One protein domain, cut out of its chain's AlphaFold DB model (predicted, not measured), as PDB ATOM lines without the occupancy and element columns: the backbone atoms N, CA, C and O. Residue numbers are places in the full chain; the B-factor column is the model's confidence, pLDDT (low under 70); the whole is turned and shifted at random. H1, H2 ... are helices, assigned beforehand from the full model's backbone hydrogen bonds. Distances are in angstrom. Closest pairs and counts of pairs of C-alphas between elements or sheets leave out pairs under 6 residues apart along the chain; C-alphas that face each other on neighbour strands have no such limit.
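Overview. This is residues 161 to 178 and 215 to 282 of the 350 residues of an uncharacterized protein of Gordonia paraffinivorans NBRC 108238 (UniProt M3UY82). One long helix, H3, is the axis of a loose rod, with short H2 by its first end and short H4 beyond its last. H1 packs on residues 254 to 258 of H3, and unnamed residues 215 to 227 run alongside H3. The 86 printed residues hold H1, H2, H3 and H4 in that order and no named strand; the class is all helix, with 40 residues, under half, in named elements. The radius of gyration of the C-alphas is 17.3 A, the spans 60 by 23 by 22 A.

Along the chain. Find H1, residues 169 to 173, from C-alpha 169 at (23.830, -8.243, -32.863). H2 is residues 228 to 233. H3, residues 237 to 259, runs 33.7 A. H4, residues 269 to 274, ends at (6.414, -17.728, -35.831).

Arrangement. Look first at H3, the hub. Its residues 254 to 258 alone touch H1; the closest C-alphas, Ile 170 and Phe 257, are 7.0 A apart. Its residues 237 to 238 alone touch H2, only just, with 3 pairs of C-alphas within 8 A, and only at the corner; the closest C-alphas, Glu 231 and Ser 237, are 7.3 A apart. Its residues 257 to 259 alone touch H4 at a shallow tilt of 16 degrees, the same way; the closest C-alphas, Ala 258 and Ile 269, are 5.4 A apart. Every O i to N i+4 pair is within hydrogen-bond range in H1, H3 and H4; H2 has 0 of 2, with 2 of 3 O i to N i+3 pairs.

Size, cuts and confidence. The farthest C-alphas, Asp 233 and Pro 278, are 60.2 A apart. Across the cut, residues 179 to 214, C-alphas 178 and 215 are 12.6 A apart. Of the links printed whole, H2 to H3 is tight and H3 to H4 short. The model's pLDDT is under 70 at residues 161 to 169, 226 to 238 and 277 to 278.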
ATOM      1  N   LEU A 161      29.159  10.002 -42.324       48.94
ATOM      2  CA  LEU A 161      28.013   9.105 -42.167       48.94
ATOM      3  C   LEU A 161      27.075   9.676 -41.097       48.94
ATOM      4  O   LEU A 161      27.393   9.687 -39.912       48.94
ATOM      5  N   THR A 162      25.921  10.173 -41.532       54.12
ATOM      6  CA  THR A 162      24.872  10.739 -40.666       54.12
ATOM      7  C   THR A 162      23.719   9.770 -40.423       54.12
ATOM      8  O   THR A 162      22.723  10.132 -39.796       54.12
ATOM      9  N   ASN A 163      23.819   8.541 -40.928       53.06
ATOM     10  CA  ASN A 163      22.805   7.539 -40.668       53.06
ATOM     11  C   ASN A 163      22.915   7.015 -39.230       53.06
ATOM     12  O   ASN A 163      23.981   6.966 -38.620       53.06
ATOM     13  N   ALA A 164      21.769   6.621 -38.683       53.12
ATOM     14  CA  ALA A 164      21.736   5.812 -37.479       53.12
ATOM     15  C   ALA A 164      22.148   4.394 -37.892       53.12
ATOM     16  O   ALA A 164      21.288   3.579 -38.216       53.12
ATOM     17  N   GLY A 165      23.455   4.147 -38.003       55.22
ATOM     18  CA  GLY A 165      23.987   2.823 -38.318       55.22
ATOM     19  C   GLY A 165      23.415   1.748 -37.389       55.22
ATOM     20  O   GLY A 165      22.955   2.028 -36.278       55.22
ATOM     21  N   SER A 166      23.425   0.502 -37.845       57.72
ATOM     22  CA  SER A 166      22.903  -0.629 -37.089       57.72
ATOM     23  C   SER A 166      24.044  -1.394 -36.444       57.72
ATOM     24  O   SER A 166      24.865  -2.012 -37.119       57.72
ATOM     25  N   THR A 167      24.021  -1.500 -35.118       60.78
ATOM     26  CA  THR A 167      24.673  -2.633 -34.461       60.78
ATOM     27  C   THR A 167      23.941  -3.880 -34.956       60.78
ATOM     28  O   THR A 167      22.721  -3.948 -34.827       60.78
ATOM     29  N   ASN A 168      24.620  -4.827 -35.607       64.62
ATOM     30  CA  ASN A 168      24.006  -6.082 -36.056       64.62
ATOM     31  C   ASN A 168      24.312  -7.191 -35.034       64.62
ATOM     32  O   ASN A 168      25.268  -7.953 -35.223       64.62
ATOM     33  N   PRO A 169      23.541  -7.293 -33.931       68.56
ATOM     34  CA  PRO A 169      23.830  -8.243 -32.863       68.56
ATOM     35  C   PRO A 169      23.621  -9.687 -33.317       68.56
ATOM     36  O   PRO A 169      24.326 -10.587 -32.868       68.56
ATOM     37  N   ILE A 170      22.706  -9.908 -34.268       76.75
ATOM     38  CA  ILE A 170      22.351 -11.243 -34.757       76.75
ATOM     39  C   ILE A 170      23.559 -11.910 -35.417       76.75
ATOM     40  O   ILE A 170      23.802 -13.096 -35.208       76.75
ATOM     41  N   ARG A 171      24.371 -11.155 -36.166       75.75
ATOM     42  CA  ARG A 171      25.566 -11.709 -36.815       75.75
ATOM     43  C   ARG A 171      26.680 -12.063 -35.825       75.75
ATOM     44  O   ARG A 171      27.465 -12.958 -36.115       75.75
ATOM     45  N   GLN A 172      26.748 -11.388 -34.676       76.62
ATOM     46  CA  GLN A 172      27.755 -11.662 -33.643       76.62
ATOM     47  C   GLN A 172      27.433 -12.925 -32.837       76.62
ATOM     48  O   GLN A 172      28.342 -13.669 -32.482       76.62
ATOM     49  N   ILE A 173      26.149 -13.185 -32.579       79.81
ATOM     50  CA  ILE A 173      25.701 -14.385 -31.856       79.81
ATOM     51  C   ILE A 173      25.576 -15.616 -32.768       79.81
ATOM     52  O   ILE A 173      25.569 -16.749 -32.286       79.81
ATOM     53  N   ALA A 174      25.462 -15.417 -34.084       82.06
ATOM     54  CA  ALA A 174      25.250 -16.492 -35.046       82.06
ATOM     55  C   ALA A 174      26.555 -17.088 -35.602       82.06
ATOM     56  O   ALA A 174      27.570 -16.417 -35.794       82.06
ATOM     57  N   ARG A 175      26.502 -18.374 -35.968       83.94
ATOM     58  CA  ARG A 175      27.586 -19.047 -36.693       83.94
ATOM     59  C   ARG A 175      27.626 -18.567 -38.146       83.94
ATOM     60  O   ARG A 175      26.694 -18.817 -38.905       83.94
ATOM     61  N   THR A 176      28.748 -17.983 -38.560       83.25
ATOM     62  CA  THR A 176      29.010 -17.647 -39.970       83.25
ATOM     63  C   THR A 176      29.769 -18.786 -40.654       83.25
ATOM     64  O   THR A 176      30.764 -19.279 -40.125       83.25
ATOM     65  N   VAL A 177      29.305 -19.220 -41.829       82.81
ATOM     66  CA  VAL A 177      29.941 -20.276 -42.635       82.81
ATOM     67  C   VAL A 177      30.085 -19.795 -44.072       82.81
ATOM     68  O   VAL A 177      29.132 -19.279 -44.650       82.81
ATOM     69  N   THR A 178      31.264 -19.988 -44.658       82.38
ATOM     70  CA  THR A 178      31.504 -19.737 -46.083       82.38
ATOM     71  C   THR A 178      31.082 -20.958 -46.893       82.38
ATOM     72  O   THR A 178      31.516 -22.072 -46.600       82.38
ATOM     73  N   VAL A 215      19.121 -23.814 -46.083       79.69
ATOM     74  CA  VAL A 215      19.144 -22.347 -46.021       79.69
ATOM     75  C   VAL A 215      19.534 -21.807 -47.403       79.69
ATOM     76  O   VAL A 215      20.678 -22.012 -47.821       79.69
ATOM     77  N   PRO A 216      18.615 -21.161 -48.145       81.75
ATOM     78  CA  PRO A 216      18.917 -20.583 -49.454       81.75
ATOM     79  C   PRO A 216      19.775 -19.315 -49.327       81.75
ATOM     80  O   PRO A 216      19.608 -18.529 -48.391       81.75
ATOM     81  N   VAL A 217      20.685 -19.099 -50.282       81.38
ATOM     82  CA  VAL A 217      21.516 -17.889 -50.351       81.38
ATOM     83  C   VAL A 217      20.880 -16.870 -51.288       81.38
ATOM     84  O   VAL A 217      20.498 -17.185 -52.413       81.38
ATOM     85  N   HIS A 218      20.804 -15.617 -50.838       82.81
ATOM     86  CA  HIS A 218      20.271 -14.507 -51.623       82.81
ATOM     87  C   HIS A 218      21.360 -13.476 -51.921       82.81
ATOM     88  O   HIS A 218      22.194 -13.166 -51.069       82.81
ATOM     89  N   LYS A 219      21.341 -12.928 -53.139       80.31
ATOM     90  CA  LYS A 219      22.264 -11.875 -53.571       80.31
ATOM     91  C   LYS A 219      21.805 -10.515 -53.045       80.31
ATOM     92  O   LYS A 219      20.655 -10.138 -53.238       80.31
ATOM     93  N   TYR A 220      22.732  -9.753 -52.477       80.06
ATOM     94  CA  TYR A 220      22.575  -8.331 -52.165       80.06
ATOM     95  C   TYR A 220      23.553  -7.500 -53.012       80.06
ATOM     96  O   TYR A 220      24.582  -8.005 -53.467       80.06
ATOM     97  N   SER A 221      23.230  -6.233 -53.269       77.56
ATOM     98  CA  SER A 221      24.101  -5.320 -54.022       77.56
ATOM     99  C   SER A 221      23.866  -3.872 -53.615       77.56
ATOM    100  O   SER A 221      22.718  -3.449 -53.504       77.56
ATOM    101  N   CYS A 222      24.947  -3.106 -53.477       76.31
ATOM    102  CA  CYS A 222      24.925  -1.652 -53.368       76.31
ATOM    103  C   CYS A 222      25.630  -1.074 -54.600       76.31
ATOM    104  O   CYS A 222      26.721  -1.526 -54.949       76.31
ATOM    105  N   PHE A 223      25.001  -0.116 -55.279       76.75
ATOM    106  CA  PHE A 223      25.580   0.565 -56.433       76.75
ATOM    107  C   PHE A 223      25.627   2.062 -56.157       76.75
ATOM    108  O   PHE A 223      24.591   2.682 -55.916       76.75
ATOM    109  N   VAL A 224      26.829   2.633 -56.216       70.56
ATOM    110  CA  VAL A 224      27.053   4.074 -56.098       70.56
ATOM    111  C   VAL A 224      27.784   4.531 -57.358       70.56
ATOM    112  O   VAL A 224      28.872   4.021 -57.635       70.56
ATOM    113  N   PRO A 225      27.215   5.456 -58.152       70.81
ATOM    114  CA  PRO A 225      27.906   5.994 -59.314       70.81
ATOM    115  C   PRO A 225      29.101   6.843 -58.858       70.81
ATOM    116  O   PRO A 225      28.934   7.797 -58.102       70.81
ATOM    117  N   TYR A 226      30.298   6.504 -59.338       62.09
ATOM    118  CA  TYR A 226      31.543   7.219 -59.050       62.09
ATOM    119  C   TYR A 226      32.150   7.783 -60.340       62.09
ATOM    120  O   TYR A 226      32.047   7.163 -61.399       62.09
ATOM    121  N   SER A 227      32.756   8.973 -60.270       65.38
ATOM    122  CA  SER A 227      33.402   9.621 -61.417       65.38
ATOM    123  C   SER A 227      34.921   9.529 -61.302       65.38
ATOM    124  O   SER A 227      35.470   9.872 -60.262       65.38
ATOM    125  N   VAL A 228      35.590   9.133 -62.391       57.91
ATOM    126  CA  VAL A 228      37.057   8.968 -62.469       57.91
ATOM    127  C   VAL A 228      37.820  10.265 -62.161       57.91
ATOM    128  O   VAL A 228      38.900  10.222 -61.594       57.91
ATOM    129  N   GLU A 229      37.237  11.435 -62.430       57.41
ATOM    130  CA  GLU A 229      37.869  12.723 -62.090       57.41
ATOM    131  C   GLU A 229      38.022  12.937 -60.577       57.41
ATOM    132  O   GLU A 229      38.948  13.607 -60.138       57.41
ATOM    133  N   ILE A 230      37.139  12.343 -59.765       54.81
ATOM    134  CA  ILE A 230      37.215  12.413 -58.296       54.81
ATOM    135  C   ILE A 230      38.339  11.500 -57.771       54.81
ATOM    136  O   ILE A 230      38.878  11.741 -56.696       54.81
ATOM    137  N   GLU A 231      38.747  10.481 -58.539       51.25
ATOM    138  CA  GLU A 231      39.867   9.589 -58.202       51.25
ATOM    139  C   GLU A 231      41.217  10.307 -58.250       51.25
ATOM    140  O   GLU A 231      42.074  10.053 -57.408       51.25
ATOM    141  N   GLY A 232      41.384  11.229 -59.203       52.97
ATOM    142  CA  GLY A 232      42.593  12.045 -59.315       52.97
ATOM    143  C   GLY A 232      42.711  13.122 -58.235       52.97
ATOM    144  O   GLY A 232      43.821  13.552 -57.937       52.97
ATOM    145  N   ASP A 233      41.583  13.528 -57.646       54.56
ATOM    146  CA  ASP A 233      41.484  14.675 -56.732       54.56
ATOM    147  C   ASP A 233      41.365  14.263 -55.249       54.56
ATOM    148  O   ASP A 233      41.528  15.074 -54.342       54.56
ATOM    149  N   GLY A 234      41.114  12.978 -54.969       52.03
ATOM    150  CA  GLY A 234      40.963  12.483 -53.602       52.03
ATOM    151  C   GLY A 234      41.315  11.009 -53.449       52.03
ATOM    152  O   GLY A 234      40.455  10.140 -53.589       52.03
ATOM    153  N   LEU A 235      42.557  10.726 -53.038       50.12
ATOM    154  CA  LEU A 235      42.997   9.387 -52.609       50.12
ATOM    155  C   LEU A 235      42.163   8.830 -51.431       50.12
ATOM    156  O   LEU A 235      42.123   7.619 -51.226       50.12
ATOM    157  N   SER A 236      41.471   9.686 -50.670       60.00
ATOM    158  CA  SER A 236      40.633   9.308 -49.521       60.00
ATOM    159  C   SER A 236      39.166   9.011 -49.873       60.00
ATOM    160  O   SER A 236      38.511   8.258 -49.148       60.00
ATOM    161  N   SER A 237      38.649   9.504 -51.003       61.16
ATOM    162  CA  SER A 237      37.224   9.410 -51.373       61.16
ATOM    163  C   SER A 237      36.741   7.967 -51.561       61.16
ATOM    164  O   SER A 237      35.615   7.623 -51.201       61.16
ATOM    165  N   VAL A 238      37.601   7.085 -52.081       69.38
ATOM    166  CA  VAL A 238      37.272   5.662 -52.283       69.38
ATOM    167  C   VAL A 238      37.140   4.925 -50.947       69.38
ATOM    168  O   VAL A 238      36.231   4.111 -50.783       69.38
ATOM    169  N   SER A 239      38.004   5.227 -49.973       70.31
ATOM    170  CA  SER A 239      37.954   4.606 -48.641       70.31
ATOM    171  C   SER A 239      36.700   5.008 -47.857       70.31
ATOM    172  O   SER A 239      36.077   4.179 -47.191       70.31
ATOM    173  N   GLU A 240      36.251   6.251 -48.027       72.75
ATOM    174  CA  GLU A 240      35.016   6.751 -47.430       72.75
ATOM    175  C   GLU A 240      33.770   6.134 -48.076       72.75
ATOM    176  O   GLU A 240      32.842   5.720 -47.379       72.75
ATOM    177  N   LEU A 241      33.768   5.961 -49.401       74.88
ATOM    178  CA  LEU A 241      32.697   5.244 -50.097       74.88
ATOM    179  C   LEU A 241      32.610   3.778 -49.669       74.88
ATOM    180  O   LEU A 241      31.506   3.268 -49.479       74.88
ATOM    181  N   GLN A 242      33.747   3.107 -49.463       77.12
ATOM    182  CA  GLN A 242      33.764   1.751 -48.912       77.12
ATOM    183  C   GLN A 242      33.117   1.706 -47.523       77.12
ATOM    184  O   GLN A 242      32.290   0.830 -47.275       77.12
ATOM    185  N   ARG A 243      33.421   2.671 -46.645       78.38
ATOM    186  CA  ARG A 243      32.811   2.769 -45.309       78.38
ATOM    187  C   ARG A 243      31.290   2.923 -45.380       78.38
ATOM    188  O   ARG A 243      30.573   2.213 -44.680       78.38
ATOM    189  N   VAL A 244      30.798   3.784 -46.272       80.06
ATOM    190  CA  VAL A 244      29.356   3.980 -46.510       80.06
ATOM    191  C   VAL A 244      28.693   2.713 -47.055       80.06
ATOM    192  O   VAL A 244      27.602   2.346 -46.619       80.06
ATOM    193  N   MET A 245      29.340   2.024 -47.995       80.12
ATOM    194  CA  MET A 245      28.803   0.794 -48.578       80.12
ATOM    195  C   MET A 245      28.731  -0.350 -47.563       80.12
ATOM    196  O   MET A 245      27.743  -1.084 -47.557       80.12
ATOM    197  N   VAL A 246      29.748  -0.508 -46.709       81.12
ATOM    198  CA  VAL A 246      29.755  -1.532 -45.650       81.12
ATOM    199  C   VAL A 246      28.616  -1.285 -44.664       81.12
ATOM    200  O   VAL A 246      27.846  -2.204 -44.396       81.12
ATOM    201  N   ASP A 247      28.439  -0.043 -44.214       81.06
ATOM    202  CA  ASP A 247      27.351   0.300 -43.296       81.06
ATOM    203  C   ASP A 247      25.960   0.066 -43.924       81.06
ATOM    204  O   ASP A 247      25.071  -0.527 -43.306       81.06
ATOM    205  N   ALA A 248      25.775   0.427 -45.200       80.25
ATOM    206  CA  ALA A 248      24.528   0.156 -45.917       80.25
ATOM    207  C   ALA A 248      24.203  -1.349 -45.985       80.25
ATOM    208  O   ALA A 248      23.042  -1.746 -45.840       80.25
ATOM    209  N   VAL A 249      25.221  -2.191 -46.187       82.38
ATOM    210  CA  VAL A 249      25.080  -3.653 -46.182       82.38
ATOM    211  C   VAL A 249      24.749  -4.172 -44.779       82.38
ATOM    212  O   VAL A 249      23.873  -5.028 -44.646       82.38
ATOM    213  N   ASP A 250      25.379  -3.642 -43.733       82.38
ATOM    214  CA  ASP A 250      25.123  -4.066 -42.354       82.38
ATOM    215  C   ASP A 250      23.693  -3.743 -41.896       82.38
ATOM    216  O   ASP A 250      23.039  -4.597 -41.288       82.38
ATOM    217  N   ASN A 251      23.158  -2.580 -42.278       82.62
ATOM    218  CA  ASN A 251      21.764  -2.194 -42.021       82.62
ATOM    219  C   ASN A 251      20.759  -3.113 -42.734       82.62
ATOM    220  O   ASN A 251      19.754  -3.543 -42.150       82.62
ATOM    221  N   LEU A 252      21.039  -3.449 -44.001       84.75
ATOM    222  CA  LEU A 252      20.220  -4.380 -44.777       84.75
ATOM    223  C   LEU A 252      20.201  -5.763 -44.116       84.75
ATOM    224  O   LEU A 252      19.137  -6.361 -43.940       84.75
ATOM    225  N   HIS A 253      21.371  -6.255 -43.710       83.25
ATOM    226  CA  HIS A 253      21.504  -7.545 -43.045       83.25
ATOM    227  C   HIS A 253      20.813  -7.586 -41.682       83.25
ATOM    228  O   HIS A 253      20.148  -8.575 -41.384       83.25
ATOM    229  N   ALA A 254      20.931  -6.537 -40.866       82.56
ATOM    230  CA  ALA A 254      20.286  -6.489 -39.555       82.56
ATOM    231  C   ALA A 254      18.761  -6.651 -39.674       82.56
ATOM    232  O   ALA A 254      18.156  -7.458 -38.964       82.56
ATOM    233  N   THR A 255      18.154  -5.962 -40.643       83.75
ATOM    234  CA  THR A 255      16.711  -6.052 -40.908       83.75
ATOM    235  C   THR A 255      16.325  -7.421 -41.474       83.75
ATOM    236  O   THR A 255      15.377  -8.053 -41.001       83.75
ATOM    237  N   ALA A 256      17.079  -7.916 -42.461       85.69
ATOM    238  CA  ALA A 256      16.799  -9.195 -43.107       85.69
ATOM    239  C   ALA A 256      16.910 -10.381 -42.133       85.69
ATOM    240  O   ALA A 256      16.066 -11.276 -42.155       85.69
ATOM    241  N   PHE A 257      17.904 -10.385 -41.241       85.38
ATOM    242  CA  PHE A 257      18.083 -11.465 -40.268       85.38
ATOM    243  C   PHE A 257      17.070 -11.423 -39.118       85.38
ATOM    244  O   PHE A 257      16.751 -12.472 -38.560       85.38
ATOM    245  N   ALA A 258      16.526 -10.253 -38.778       84.44
ATOM    246  CA  ALA A 258      15.490 -10.143 -37.755       84.44
ATOM    247  C   ALA A 258      14.110 -10.572 -38.286       84.44
ATOM    248  O   ALA A 258      13.493 -11.492 -37.743       84.44
ATOM    249  N   THR A 259      13.638  -9.934 -39.363       86.25
ATOM    250  CA  THR A 259      12.237 -10.013 -39.834       86.25
ATOM    251  C   THR A 259      12.106 -10.300 -41.331       86.25
ATOM    252  O   THR A 259      11.070 -10.017 -41.933       86.25
ATOM    253  N   GLY A 260      13.144 -10.836 -41.972       84.75
ATOM    254  CA  GLY A 260      13.097 -11.202 -43.383       84.75
ATOM    255  C   GLY A 260      11.978 -12.201 -43.700       84.75
ATOM    256  O   GLY A 260      11.669 -13.104 -42.919       84.75
ATOM    257  N   SER A 261      11.354 -12.025 -44.860       83.25
ATOM    258  CA  SER A 261      10.189 -12.805 -45.307       83.25
ATOM    259  C   SER A 261      10.535 -14.179 -45.890       83.25
ATOM    260  O   SER A 261       9.634 -14.993 -46.065       83.25
ATOM    261  N   GLY A 262      11.803 -14.437 -46.234       79.12
ATOM    262  CA  GLY A 262      12.230 -15.683 -46.884       79.12
ATOM    263  C   GLY A 262      11.938 -15.776 -48.390       79.12
ATOM    264  O   GLY A 262      12.250 -16.788 -49.011       79.12
ATOM    265  N   SER A 263      11.349 -14.740 -49.003       79.69
ATOM    266  CA  SER A 263      11.094 -14.674 -50.450       79.69
ATOM    267  C   SER A 263      11.897 -13.537 -51.070       79.69
ATOM    268  O   SER A 263      11.664 -12.369 -50.765       79.69
ATOM    269  N   GLY A 264      12.889 -13.880 -51.897       79.44
ATOM    270  CA  GLY A 264      13.829 -12.911 -52.480       79.44
ATOM    271  C   GLY A 264      14.817 -12.292 -51.481       79.44
ATOM    272  O   GLY A 264      15.645 -11.477 -51.874       79.44
ATOM    273  N   GLN A 265      14.753 -12.692 -50.212       83.88
ATOM    274  CA  GLN A 265      15.614 -12.248 -49.122       83.88
ATOM    275  C   GLN A 265      15.709 -13.355 -48.059       83.88
ATOM    276  O   GLN A 265      14.811 -14.198 -48.005       83.88
ATOM    277  N   PRO A 266      16.745 -13.352 -47.200       84.94
ATOM    278  CA  PRO A 266      16.873 -14.322 -46.115       84.94
ATOM    279  C   PRO A 266      15.622 -14.388 -45.228       84.94
ATOM    280  O   PRO A 266      14.927 -13.388 -45.034       84.94
ATOM    281  N   THR A 267      15.338 -15.564 -44.672       85.56
ATOM    282  CA  THR A 267      14.278 -15.724 -43.669       85.56
ATOM    283  C   THR A 267      14.774 -15.202 -42.324       85.56
ATOM    284  O   THR A 267      15.792 -15.671 -41.815       85.56
ATOM    285  N   GLY A 268      14.055 -14.242 -41.745       84.88
ATOM    286  CA  GLY A 268      14.376 -13.698 -40.432       84.88
ATOM    287  C   GLY A 268      14.074 -14.689 -39.311       84.88
ATOM    288  O   GLY A 268      13.176 -15.526 -39.431       84.88
ATOM    289  N   ILE A 269      14.795 -14.567 -38.196       85.00
ATOM    290  CA  ILE A 269      14.617 -15.439 -37.032       85.00
ATOM    291  C   ILE A 269      13.187 -15.367 -36.483       85.00
ATOM    292  O   ILE A 269      12.596 -16.401 -36.193       85.00
ATOM    293  N   ILE A 270      12.590 -14.173 -36.418       83.62
ATOM    294  CA  ILE A 270      11.231 -13.983 -35.889       83.62
ATOM    295  C   ILE A 270      10.205 -14.656 -36.806       83.62
ATOM    296  O   ILE A 270       9.318 -15.361 -36.332       83.62
ATOM    297  N   THR A 271      10.362 -14.499 -38.123       82.94
ATOM    298  CA  THR A 271       9.494 -15.126 -39.129       82.94
ATOM    299  C   THR A 271       9.569 -16.652 -39.056       82.94
ATOM    300  O   THR A 271       8.540 -17.325 -39.079       82.94
ATOM    301  N   ALA A 272      10.778 -17.206 -38.926       81.94
ATOM    302  CA  ALA A 272      10.983 -18.647 -38.802       81.94
ATOM    303  C   ALA A 272      10.403 -19.207 -37.491       81.94
ATOM    304  O   ALA A 272       9.773 -20.262 -37.502       81.94
ATOM    305  N   LEU A 273      10.573 -18.490 -36.374       80.25
ATOM    306  CA  LEU A 273      10.009 -18.863 -35.073       80.25
ATOM    307  C   LEU A 273       8.476 -18.853 -35.101       80.25
ATOM    308  O   LEU A 273       7.854 -19.804 -34.634       80.25
ATOM    309  N   ALA A 274       7.866 -17.827 -35.698       79.44
ATOM    310  CA  ALA A 274       6.414 -17.728 -35.831       79.44
ATOM    311  C   ALA A 274       5.814 -18.849 -36.700       79.44
ATOM    312  O   ALA A 274       4.686 -19.274 -36.464       79.44
ATOM    313  N   ALA A 275       6.568 -19.346 -37.685       77.19
ATOM    314  CA  ALA A 275       6.159 -20.446 -38.557       77.19
ATOM    315  C   ALA A 275       6.520 -21.847 -38.014       77.19
ATOM    316  O   ALA A 275       6.216 -22.849 -38.665       77.19
ATOM    317  N   SER A 276       7.192 -21.941 -36.859       72.94
ATOM    318  CA  SER A 276       7.670 -23.215 -36.306       72.94
ATOM    319  C   SER A 276       6.533 -24.127 -35.827       72.94
ATOM    320  O   SER A 276       5.515 -23.673 -35.303       72.94
ATOM    321  N   SER A 277       6.720 -25.440 -35.993       59.34
ATOM    322  CA  SER A 277       5.810 -26.470 -35.485       59.34
ATOM    323  C   SER A 277       6.611 -27.611 -34.843       59.34
ATOM    324  O   SER A 277       7.423 -28.224 -35.542       59.34
ATOM    325  N   PRO A 278       6.413 -27.915 -33.545       62.81
ATOM    326  CA  PRO A 278       5.543 -27.213 -32.590       62.81
ATOM    327  C   PRO A 278       6.013 -25.772 -32.319       62.81
ATOM    328  O   PRO A 278       7.200 -25.478 -32.438       62.81
ATOM    329  N   SER A 279       5.078 -24.880 -31.963       70.12
ATOM    330  CA  SER A 279       5.404 -23.478 -31.670       70.12
ATOM    331  C   SER A 279       6.375 -23.388 -30.496       70.12
ATOM    332  O   SER A 279       6.118 -23.931 -29.422       70.12
ATOM    333  N   VAL A 280       7.472 -22.662 -30.697       70.19
ATOM    334  CA  VAL A 280       8.430 -22.307 -29.638       70.19
ATOM    335  C   VAL A 280       8.152 -20.924 -29.038       70.19
ATOM    336  O   VAL A 280       8.920 -20.439 -28.207       70.19
ATOM    337  N   VAL A 281       7.060 -20.272 -29.457       75.38
ATOM    338  CA  VAL A 281       6.625 -18.987 -28.907       75.38
ATOM    339  C   VAL A 281       5.974 -19.226 -27.551       75.38
ATOM    340  O   VAL A 281       4.957 -19.911 -27.442       75.38
ATOM    341  N   VAL A 282       6.559 -18.641 -26.508       72.56
ATOM    342  CA  VAL A 282       5.974 -18.640 -25.166       72.56
ATOM    343  C   VAL A 282       4.945 -17.519 -25.104       72.56
ATOM    344  O   VAL A 282       5.294 -16.344 -25.201       72.56
TER     345      VAL A 282